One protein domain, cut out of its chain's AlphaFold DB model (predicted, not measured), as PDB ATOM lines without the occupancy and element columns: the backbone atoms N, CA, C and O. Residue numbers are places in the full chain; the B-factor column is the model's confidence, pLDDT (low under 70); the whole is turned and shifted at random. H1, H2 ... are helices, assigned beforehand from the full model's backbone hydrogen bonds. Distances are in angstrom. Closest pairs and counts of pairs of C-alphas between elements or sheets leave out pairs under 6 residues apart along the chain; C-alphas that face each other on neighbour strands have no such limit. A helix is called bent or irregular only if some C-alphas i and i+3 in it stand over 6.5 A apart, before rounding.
ATOM      1  N   LEU A   2      72.973  93.973  62.321       71.44
ATOM      2  CA  LEU A   2      72.152  95.188  62.160       71.44
ATOM      3  C   LEU A   2      71.444  95.245  60.794       71.44
ATOM      4  O   LEU A   2      70.248  95.469  60.735       71.44
ATOM      5  N   GLU A   3      72.160  94.935  59.710       72.88
ATOM      6  CA  GLU A   3      71.589  94.907  58.353       72.88
ATOM      7  C   GLU A   3      70.413  93.942  58.198       72.88
ATOM      8  O   GLU A   3      69.462  94.256  57.496       72.88
ATOM      9  N   ALA A   4      70.449  92.779  58.857       71.44
ATOM     10  CA  ALA A   4      69.348  91.818  58.810       71.44
ATOM     11  C   ALA A   4      68.117  92.349  59.554       71.44
ATOM     12  O   ALA A   4      66.996  92.177  59.089       71.44
ATOM     13  N   ILE A   5      68.338  93.047  60.669       73.44
ATOM     14  CA  ILE A   5      67.288  93.690  61.463       73.44
ATOM     15  C   ILE A   5      66.672  94.866  60.686       73.44
ATOM     16  O   ILE A   5      65.453  95.004  60.644       73.44
ATOM     17  N   CYS A   6      67.489  95.652  59.982       77.94
ATOM     18  CA  CYS A   6      67.028  96.760  59.142       77.94
ATOM     19  C   CYS A   6      66.282  96.320  57.866       77.94
ATOM     20  O   CYS A   6      65.736  97.174  57.168       77.94
ATOM     21  N   LYS A   7      66.233  95.015  57.544       78.75
ATOM     22  CA  LYS A   7      65.337  94.484  56.498       78.75
ATOM     23  C   LYS A   7      63.874  94.476  56.941       78.75
ATOM     24  O   LYS A   7      62.993  94.467  56.087       78.75
ATOM     25  N   ASN A   8      63.610  94.470  58.249       78.62
ATOM     26  CA  ASN A   8      62.261  94.632  58.767       78.62
ATOM     27  C   ASN A   8      61.846  96.108  58.634       78.62
ATOM     28  O   ASN A   8      62.500  96.999  59.182       78.62
ATOM     29  N   LEU A   9      60.759  96.350  57.896       82.88
ATOM     30  CA  LEU A   9      60.267  97.691  57.576       82.88
ATOM     31  C   LEU A   9      59.922  98.503  58.837       82.88
ATOM     32  O   LEU A   9      60.229  99.691  58.906       82.88
ATOM     33  N   GLU A  10      59.339  97.857  59.847       83.56
ATOM     34  CA  GLU A  10      58.939  98.504  61.101       83.56
ATOM     35  C   GLU A  10      60.162  98.953  61.900       83.56
ATOM     36  O   GLU A  10      60.216 100.075  62.403       83.56
ATOM     37  N   ILE A  11      61.188  98.100  61.965       84.56
ATOM     38  CA  ILE A  11      62.419  98.419  62.690       84.56
ATOM     39  C   ILE A  11      63.183  99.534  61.974       84.56
ATOM     40  O   ILE A  11      63.699 100.440  62.627       84.56
ATOM     41  N   ARG A  12      63.220  99.515  60.638       85.50
ATOM     42  CA  ARG A  12      63.824 100.592  59.850       85.50
ATOM     43  C   ARG A  12      63.120 101.933  60.085       85.50
ATOM     44  O   ARG A  12      63.799 102.915  60.357       85.50
ATOM     45  N   SER A  13      61.788 101.955  60.056       89.56
ATOM     46  CA  SER A  13      61.003 103.169  60.315       89.56
ATOM     47  C   SER A  13      61.220 103.715  61.734       89.56
ATOM     48  O   SER A  13      61.394 104.918  61.917       89.56
ATOM     49  N   PHE A  14      61.309 102.840  62.741       89.50
ATOM     50  CA  PHE A  14      61.671 103.239  64.107       89.50
ATOM     51  C   PHE A  14      63.068 103.881  64.175       89.50
ATOM     52  O   PHE A  14      63.262 104.897  64.842       89.50
ATOM     53  N   LEU A  15      64.045 103.305  63.472       90.56
ATOM     54  CA  LEU A  15      65.431 103.770  63.477       90.56
ATOM     55  C   LEU A  15      65.641 105.104  62.761       90.56
ATOM     56  O   LEU A  15      66.524 105.859  63.162       90.56
ATOM     57  N   GLU A  16      64.822 105.431  61.762       91.56
ATOM     58  CA  GLU A  16      64.865 106.723  61.060       91.56
ATOM     59  C   GLU A  16      64.617 107.922  61.999       91.56
ATOM     60  O   GLU A  16      65.034 109.036  61.695       91.56
ATOM     61  N   SER A  17      64.045 107.690  63.187       91.56
ATOM     62  CA  SER A  17      63.888 108.709  64.239       91.56
ATOM     63  C   SER A  17      65.184 109.016  65.010       91.56
ATOM     64  O   SER A  17      65.207 109.922  65.845       91.56
ATOM     65  N   PHE A  18      66.264 108.265  64.771       91.00
ATOM     66  CA  PHE A  18      67.531 108.383  65.491       91.00
ATOM     67  C   PHE A  18      68.710 108.597  64.533       91.00
ATOM     68  O   PHE A  18      68.723 108.060  63.423       91.00
ATOM     69  N   PRO A  19      69.776 109.293  64.970       93.88
ATOM     70  CA  PRO A  19      71.019 109.357  64.213       93.88
ATOM     71  C   PRO A  19      71.607 107.964  63.954       93.88
ATOM     72  O   PRO A  19      71.618 107.114  64.846       93.88
ATOM     73  N   HIS A  20      72.182 107.756  62.767       88.44
ATOM     74  CA  HIS A  20      72.681 106.450  62.309       88.44
ATOM     75  C   HIS A  20      73.678 105.780  63.277       88.44
ATOM     76  O   HIS A  20      73.656 104.565  63.470       88.44
ATOM     77  N   HIS A  21      74.523 106.572  63.946       91.31
ATOM     78  CA  HIS A  21      75.493 106.091  64.940       91.31
ATOM     79  C   HIS A  21      74.841 105.589  66.244       91.31
ATOM     80  O   HIS A  21      75.464 104.849  67.005       91.31
ATOM     81  N   HIS A  22      73.580 105.948  66.497       92.06
ATOM     82  CA  HIS A  22      72.801 105.491  67.648       92.06
ATOM     83  C   HIS A  22      71.896 104.300  67.348       92.06
ATOM     84  O   HIS A  22      71.360 103.721  68.290       92.06
ATOM     85  N   TRP A  23      71.757 103.872  66.091       91.62
ATOM     86  CA  TRP A  23      70.826 102.801  65.719       91.62
ATOM     87  C   TRP A  23      71.044 101.513  66.505       91.62
ATOM     88  O   TRP A  23      70.094 100.906  66.992       91.62
ATOM     89  N   LYS A  24      72.307 101.130  66.709       89.50
ATOM     90  CA  LYS A  24      72.643  99.953  67.512       89.50
ATOM     91  C   LYS A  24      72.145 100.090  68.958       89.50
ATOM     92  O   LYS A  24      71.483  99.186  69.458       89.50
ATOM     93  N   LYS A  25      72.388 101.241  69.595       90.81
ATOM     94  CA  LYS A  25      71.930 101.523  70.967       90.81
ATOM     95  C   LYS A  25      70.406 101.617  71.060       90.81
ATOM     96  O   LYS A  25      69.830 101.169  72.046       90.81
ATOM     97  N   ALA A  26      69.749 102.165  70.038       90.00
ATOM     98  CA  ALA A  26      68.293 102.246  69.968       90.00
ATOM     99  C   ALA A  26      67.657 100.847  69.906       90.00
ATOM    100  O   ALA A  26      66.710 100.576  70.642       90.00
ATOM    101  N   ILE A  27      68.218  99.934  69.105       88.81
ATOM    102  CA  ILE A  27      67.768  98.532  69.046       88.81
ATOM    103  C   ILE A  27      68.016  97.821  70.375       88.81
ATOM    104  O   ILE A  27      67.122  97.141  70.870       88.81
ATOM    105  N   GLU A  28      69.200  97.978  70.969       88.44
ATOM    106  CA  GLU A  28      69.520  97.376  72.271       88.44
ATOM    107  C   GLU A  28      68.553  97.859  73.364       88.44
ATOM    108  O   GLU A  28      68.016  97.051  74.125       88.44
ATOM    109  N   GLY A  29      68.264  99.163  73.398       90.50
ATOM    110  CA  GLY A  29      67.295  99.757  74.319       90.50
ATOM    111  C   GLY A  29      65.873  99.239  74.100       90.50
ATOM    112  O   GLY A  29      65.214  98.829  75.058       90.50
ATOM    113  N   ALA A  30      65.415  99.194  72.846       87.62
ATOM    114  CA  ALA A  30      64.099  98.668  72.490       87.62
ATOM    115  C   ALA A  30      63.961  97.176  72.838       87.62
ATOM    116  O   ALA A  30      62.944  96.764  73.401       87.62
ATOM    117  N   ALA A  31      64.997  96.372  72.585       86.56
ATOM    118  CA  ALA A  31      65.022  94.953  72.925       86.56
ATOM    119  C   ALA A  31      64.965  94.732  74.444       86.56
ATOM    120  O   ALA A  31      64.153  93.941  74.928       86.56
ATOM    121  N   LEU A  32      65.772  95.467  75.217       88.88
ATOM    122  CA  LEU A  32      65.751  95.406  76.682       88.88
ATOM    123  C   LEU A  32      64.391  95.818  77.253       88.88
ATOM    124  O   LEU A  32      63.879  95.158  78.164       88.88
ATOM    125  N   PHE A  33      63.792  96.880  76.714       90.69
ATOM    126  CA  PHE A  33      62.457  97.320  77.104       90.69
ATOM    127  C   PHE A  33      61.399  96.253  76.787       90.69
ATOM    128  O   PHE A  33      60.602  95.904  77.659       90.69
ATOM    129  N   GLY A  34      61.441  95.677  75.583       86.81
ATOM    130  CA  GLY A  34      60.553  94.594  75.167       86.81
ATOM    131  C   GLY A  34      60.646  93.374  76.085       86.81
ATOM    132  O   GLY A  34      59.624  92.901  76.577       86.81
ATOM    133  N   ILE A  35      61.860  92.917  76.410       86.00
ATOM    134  CA  ILE A  35      62.076  91.788  77.332       86.00
ATOM    135  C   ILE A  35      61.523  92.098  78.726       86.00
ATOM    136  O   ILE A  35      60.851  91.253  79.319       86.00
ATOM    137  N   ARG A  36      61.778  93.297  79.263       88.88
ATOM    138  CA  ARG A  36      61.238  93.708  80.572       88.88
ATOM    139  C   ARG A  36      59.712  93.710  80.569       88.88
ATOM    140  O   ARG A  36      59.100  93.214  81.511       88.88
ATOM    141  N   LYS A  37      59.107  94.208  79.491       90.25
ATOM    142  CA  LYS A  37      57.656  94.227  79.322       90.25
ATOM    143  C   LYS A  37      57.086  92.808  79.226       90.25
ATOM    144  O   LYS A  37      56.152  92.492  79.951       90.25
ATOM    145  N   LEU A  38      57.684  91.915  78.439       85.88
ATOM    146  CA  LEU A  38      57.263  90.507  78.361       85.88
ATOM    147  C   LEU A  38      57.351  89.799  79.718       85.88
ATOM    148  O   LEU A  38      56.405  89.120  80.118       85.88
ATOM    149  N   LYS A  39      58.430  90.036  80.472       85.81
ATOM    150  CA  LYS A  39      58.567  89.533  81.845       85.81
ATOM    151  C   LYS A  39      57.470  90.059  82.773       85.81
ATOM    152  O   LYS A  39      56.969  89.289  83.580       85.81
ATOM    153  N   SER A  40      57.058  91.322  82.637       91.75
ATOM    154  CA  SER A  40      55.958  91.879  83.445       91.75
ATOM    155  C   SER A  40      54.606  91.195  83.195       91.75
ATOM    156  O   SER A  40      53.774  91.143  84.093       91.75
ATOM    157  N   TYR A  41      54.413  90.607  82.009       89.19
ATOM    158  CA  TYR A  41      53.233  89.807  81.663       89.19
ATOM    159  C   TYR A  41      53.412  88.305  81.939       89.19
ATOM    160  O   TYR A  41      52.580  87.510  81.509       89.19
ATOM    161  N   ASN A  42      54.487  87.896  82.623       88.00
ATOM    162  CA  ASN A  42      54.856  86.491  82.838       88.00
ATOM    163  C   ASN A  42      54.991  85.675  81.536       88.00
ATOM    164  O   ASN A  42      54.801  84.459  81.537       88.00
ATOM    165  N   ILE A  43      55.337  86.326  80.419       81.00
ATOM    166  CA  ILE A  43      55.579  85.643  79.145       81.00
ATOM    167  C   ILE A  43      57.049  85.195  79.116       81.00
ATOM    168  O   ILE A  43      57.946  86.045  79.176       81.00
ATOM    169  N   PRO A  44      57.337  83.885  79.021       80.25
ATOM    170  CA  PRO A  44      58.704  83.398  78.929       80.25
ATOM    171  C   PRO A  44      59.328  83.816  77.592       80.25
ATOM    172  O   PRO A  44      58.770  83.572  76.525       80.25
ATOM    173  N   VAL A  45      60.508  84.435  77.657       80.12
ATOM    174  CA  VAL A  45      61.302  84.784  76.472       80.12
ATOM    175  C   VAL A  45      62.263  83.633  76.195       80.12
ATOM    176  O   VAL A  45      63.260  83.478  76.902       80.12
ATOM    177  N   THR A  46      61.959  82.807  75.195       82.25
ATOM    178  CA  THR A  46      62.832  81.716  74.738       82.25
ATOM    179  C   THR A  46      63.457  82.059  73.385       82.25
ATOM    180  O   THR A  46      63.004  82.967  72.686       82.25
ATOM    181  N   MET A  47      64.499  81.322  72.979       74.31
ATOM    182  CA  MET A  47      65.116  81.505  71.653       74.31
ATOM    183  C   MET A  47      64.108  81.326  70.514       74.31
ATOM    184  O   MET A  47      64.146  82.070  69.542       74.31
ATOM    185  N   SER A  48      63.132  80.428  70.677       71.50
ATOM    186  CA  SER A  48      62.044  80.266  69.710       71.50
ATOM    187  C   SER A  48      61.175  81.519  69.572       71.50
ATOM    188  O   SER A  48      60.745  81.830  68.468       71.50
ATOM    189  N   THR A  49      60.931  82.254  70.663       72.25
ATOM    190  CA  THR A  49      60.169  83.513  70.631       72.25
ATOM    191  C   THR A  49      60.935  84.599  69.876       72.25
ATOM    192  O   THR A  49      60.345  85.359  69.116       72.25
ATOM    193  N   LEU A  50      62.258  84.664  70.059       73.25
ATOM    194  CA  LEU A  50      63.117  85.607  69.340       73.25
ATOM    195  C   LEU A  50      63.184  85.277  67.843       73.25
ATOM    196  O   LEU A  50      63.052  86.180  67.020       73.25
ATOM    197  N   ASP A  51      63.305  83.996  67.489       69.69
ATOM    198  CA  ASP A  51      63.287  83.546  66.092       69.69
ATOM    199  C   ASP A  51      61.957  83.857  65.394       69.69
ATOM    200  O   ASP A  51      61.947  84.229  64.221       69.69
ATOM    201  N   GLU A  52      60.827  83.750  66.101       68.19
ATOM    202  CA  GLU A  52      59.510  84.113  65.563       68.19
ATOM    203  C   GLU A  52      59.366  85.615  65.289       68.19
ATOM    204  O   GLU A  52      58.734  85.988  64.299       68.19
ATOM    205  N   ILE A  53      59.963  86.469  66.126       67.75
ATOM    206  CA  ILE A  53      59.951  87.933  65.958       67.75
ATOM    207  C   ILE A  53      60.885  88.361  64.821       67.75
ATOM    208  O   ILE A  53      60.544  89.241  64.030       67.75
ATOM    209  N   LEU A  54      62.067  87.748  64.730       68.25
ATOM    210  CA  LEU A  54      63.075  88.098  63.729       68.25
ATOM    211  C   LEU A  54      62.733  87.553  62.336       68.25
ATOM    212  O   LEU A  54      63.080  88.185  61.340       68.25
ATOM    213  N   ASN A  55      62.020  86.423  62.260       67.31
ATOM    214  CA  ASN A  55      61.610  85.783  61.008       67.31
ATOM    215  C   ASN A  55      60.085  85.560  60.958       67.31
ATOM    216  O   ASN A  55      59.613  84.415  60.981       67.31
TER     217      ASN A  55
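Overview. This is residues 2 to 55 of the 197 residues of an uncharacterized protein of Stentor coeruleus (UniProt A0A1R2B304). The long helix H3 is one bar of an open frame; short H2 and H1 fold away from its first end, and H4 folds back from its other end, leaving a hollow between H3 and H4. The printed part has 54 residues, 40 of them in the four named helices H1, H2, H3 and H4, in that order along the chain; there is no named strand, and the class is all helix. The whole is elongated, 33 by 21 by 14 A, and only just compact, close to loose, with a radius of gyration of the C-alphas of 12.1 A.

Arrangement. H3, residues 20 to 40, only just touches H2, residues 9 to 15, with 3 pairs of C-alphas within 8 A and with its residues 23 to 27 alone; the closest C-alphas, of Leu 15 and Trp 23, are 5.9 A apart. Their lines are only just about perpendicular, at 71 degrees. H1, residues 2 to 5, is close but not clearly touching H4, residues 47 to 54; their closest C-alphas, of Ile 5 and Leu 54, are 7.4 A apart. H4 is apart from H2 and H3. Every O i to N i+4 pair is within hydrogen-bond range in H2 and H4, 15 of 17 in H3; H1 is too short for one.

Along the chain. H3 runs 30.6 A from C-alpha 20 at (72.681, 106.450, 62.309), irregular, with C-alphas 21 and 24 7.2 A apart. H1 measures 5.1 A, H2 9.9 A and H4 10.5 A, ending at C-alpha 54 (63.075, 88.098, 63.729).

Size, cuts and confidence. The farthest C-alphas, of His 20 and Asn 42, are 33.7 A apart. The printed part has no cut and no long link; residues 51 to 55 have pLDDT under 70.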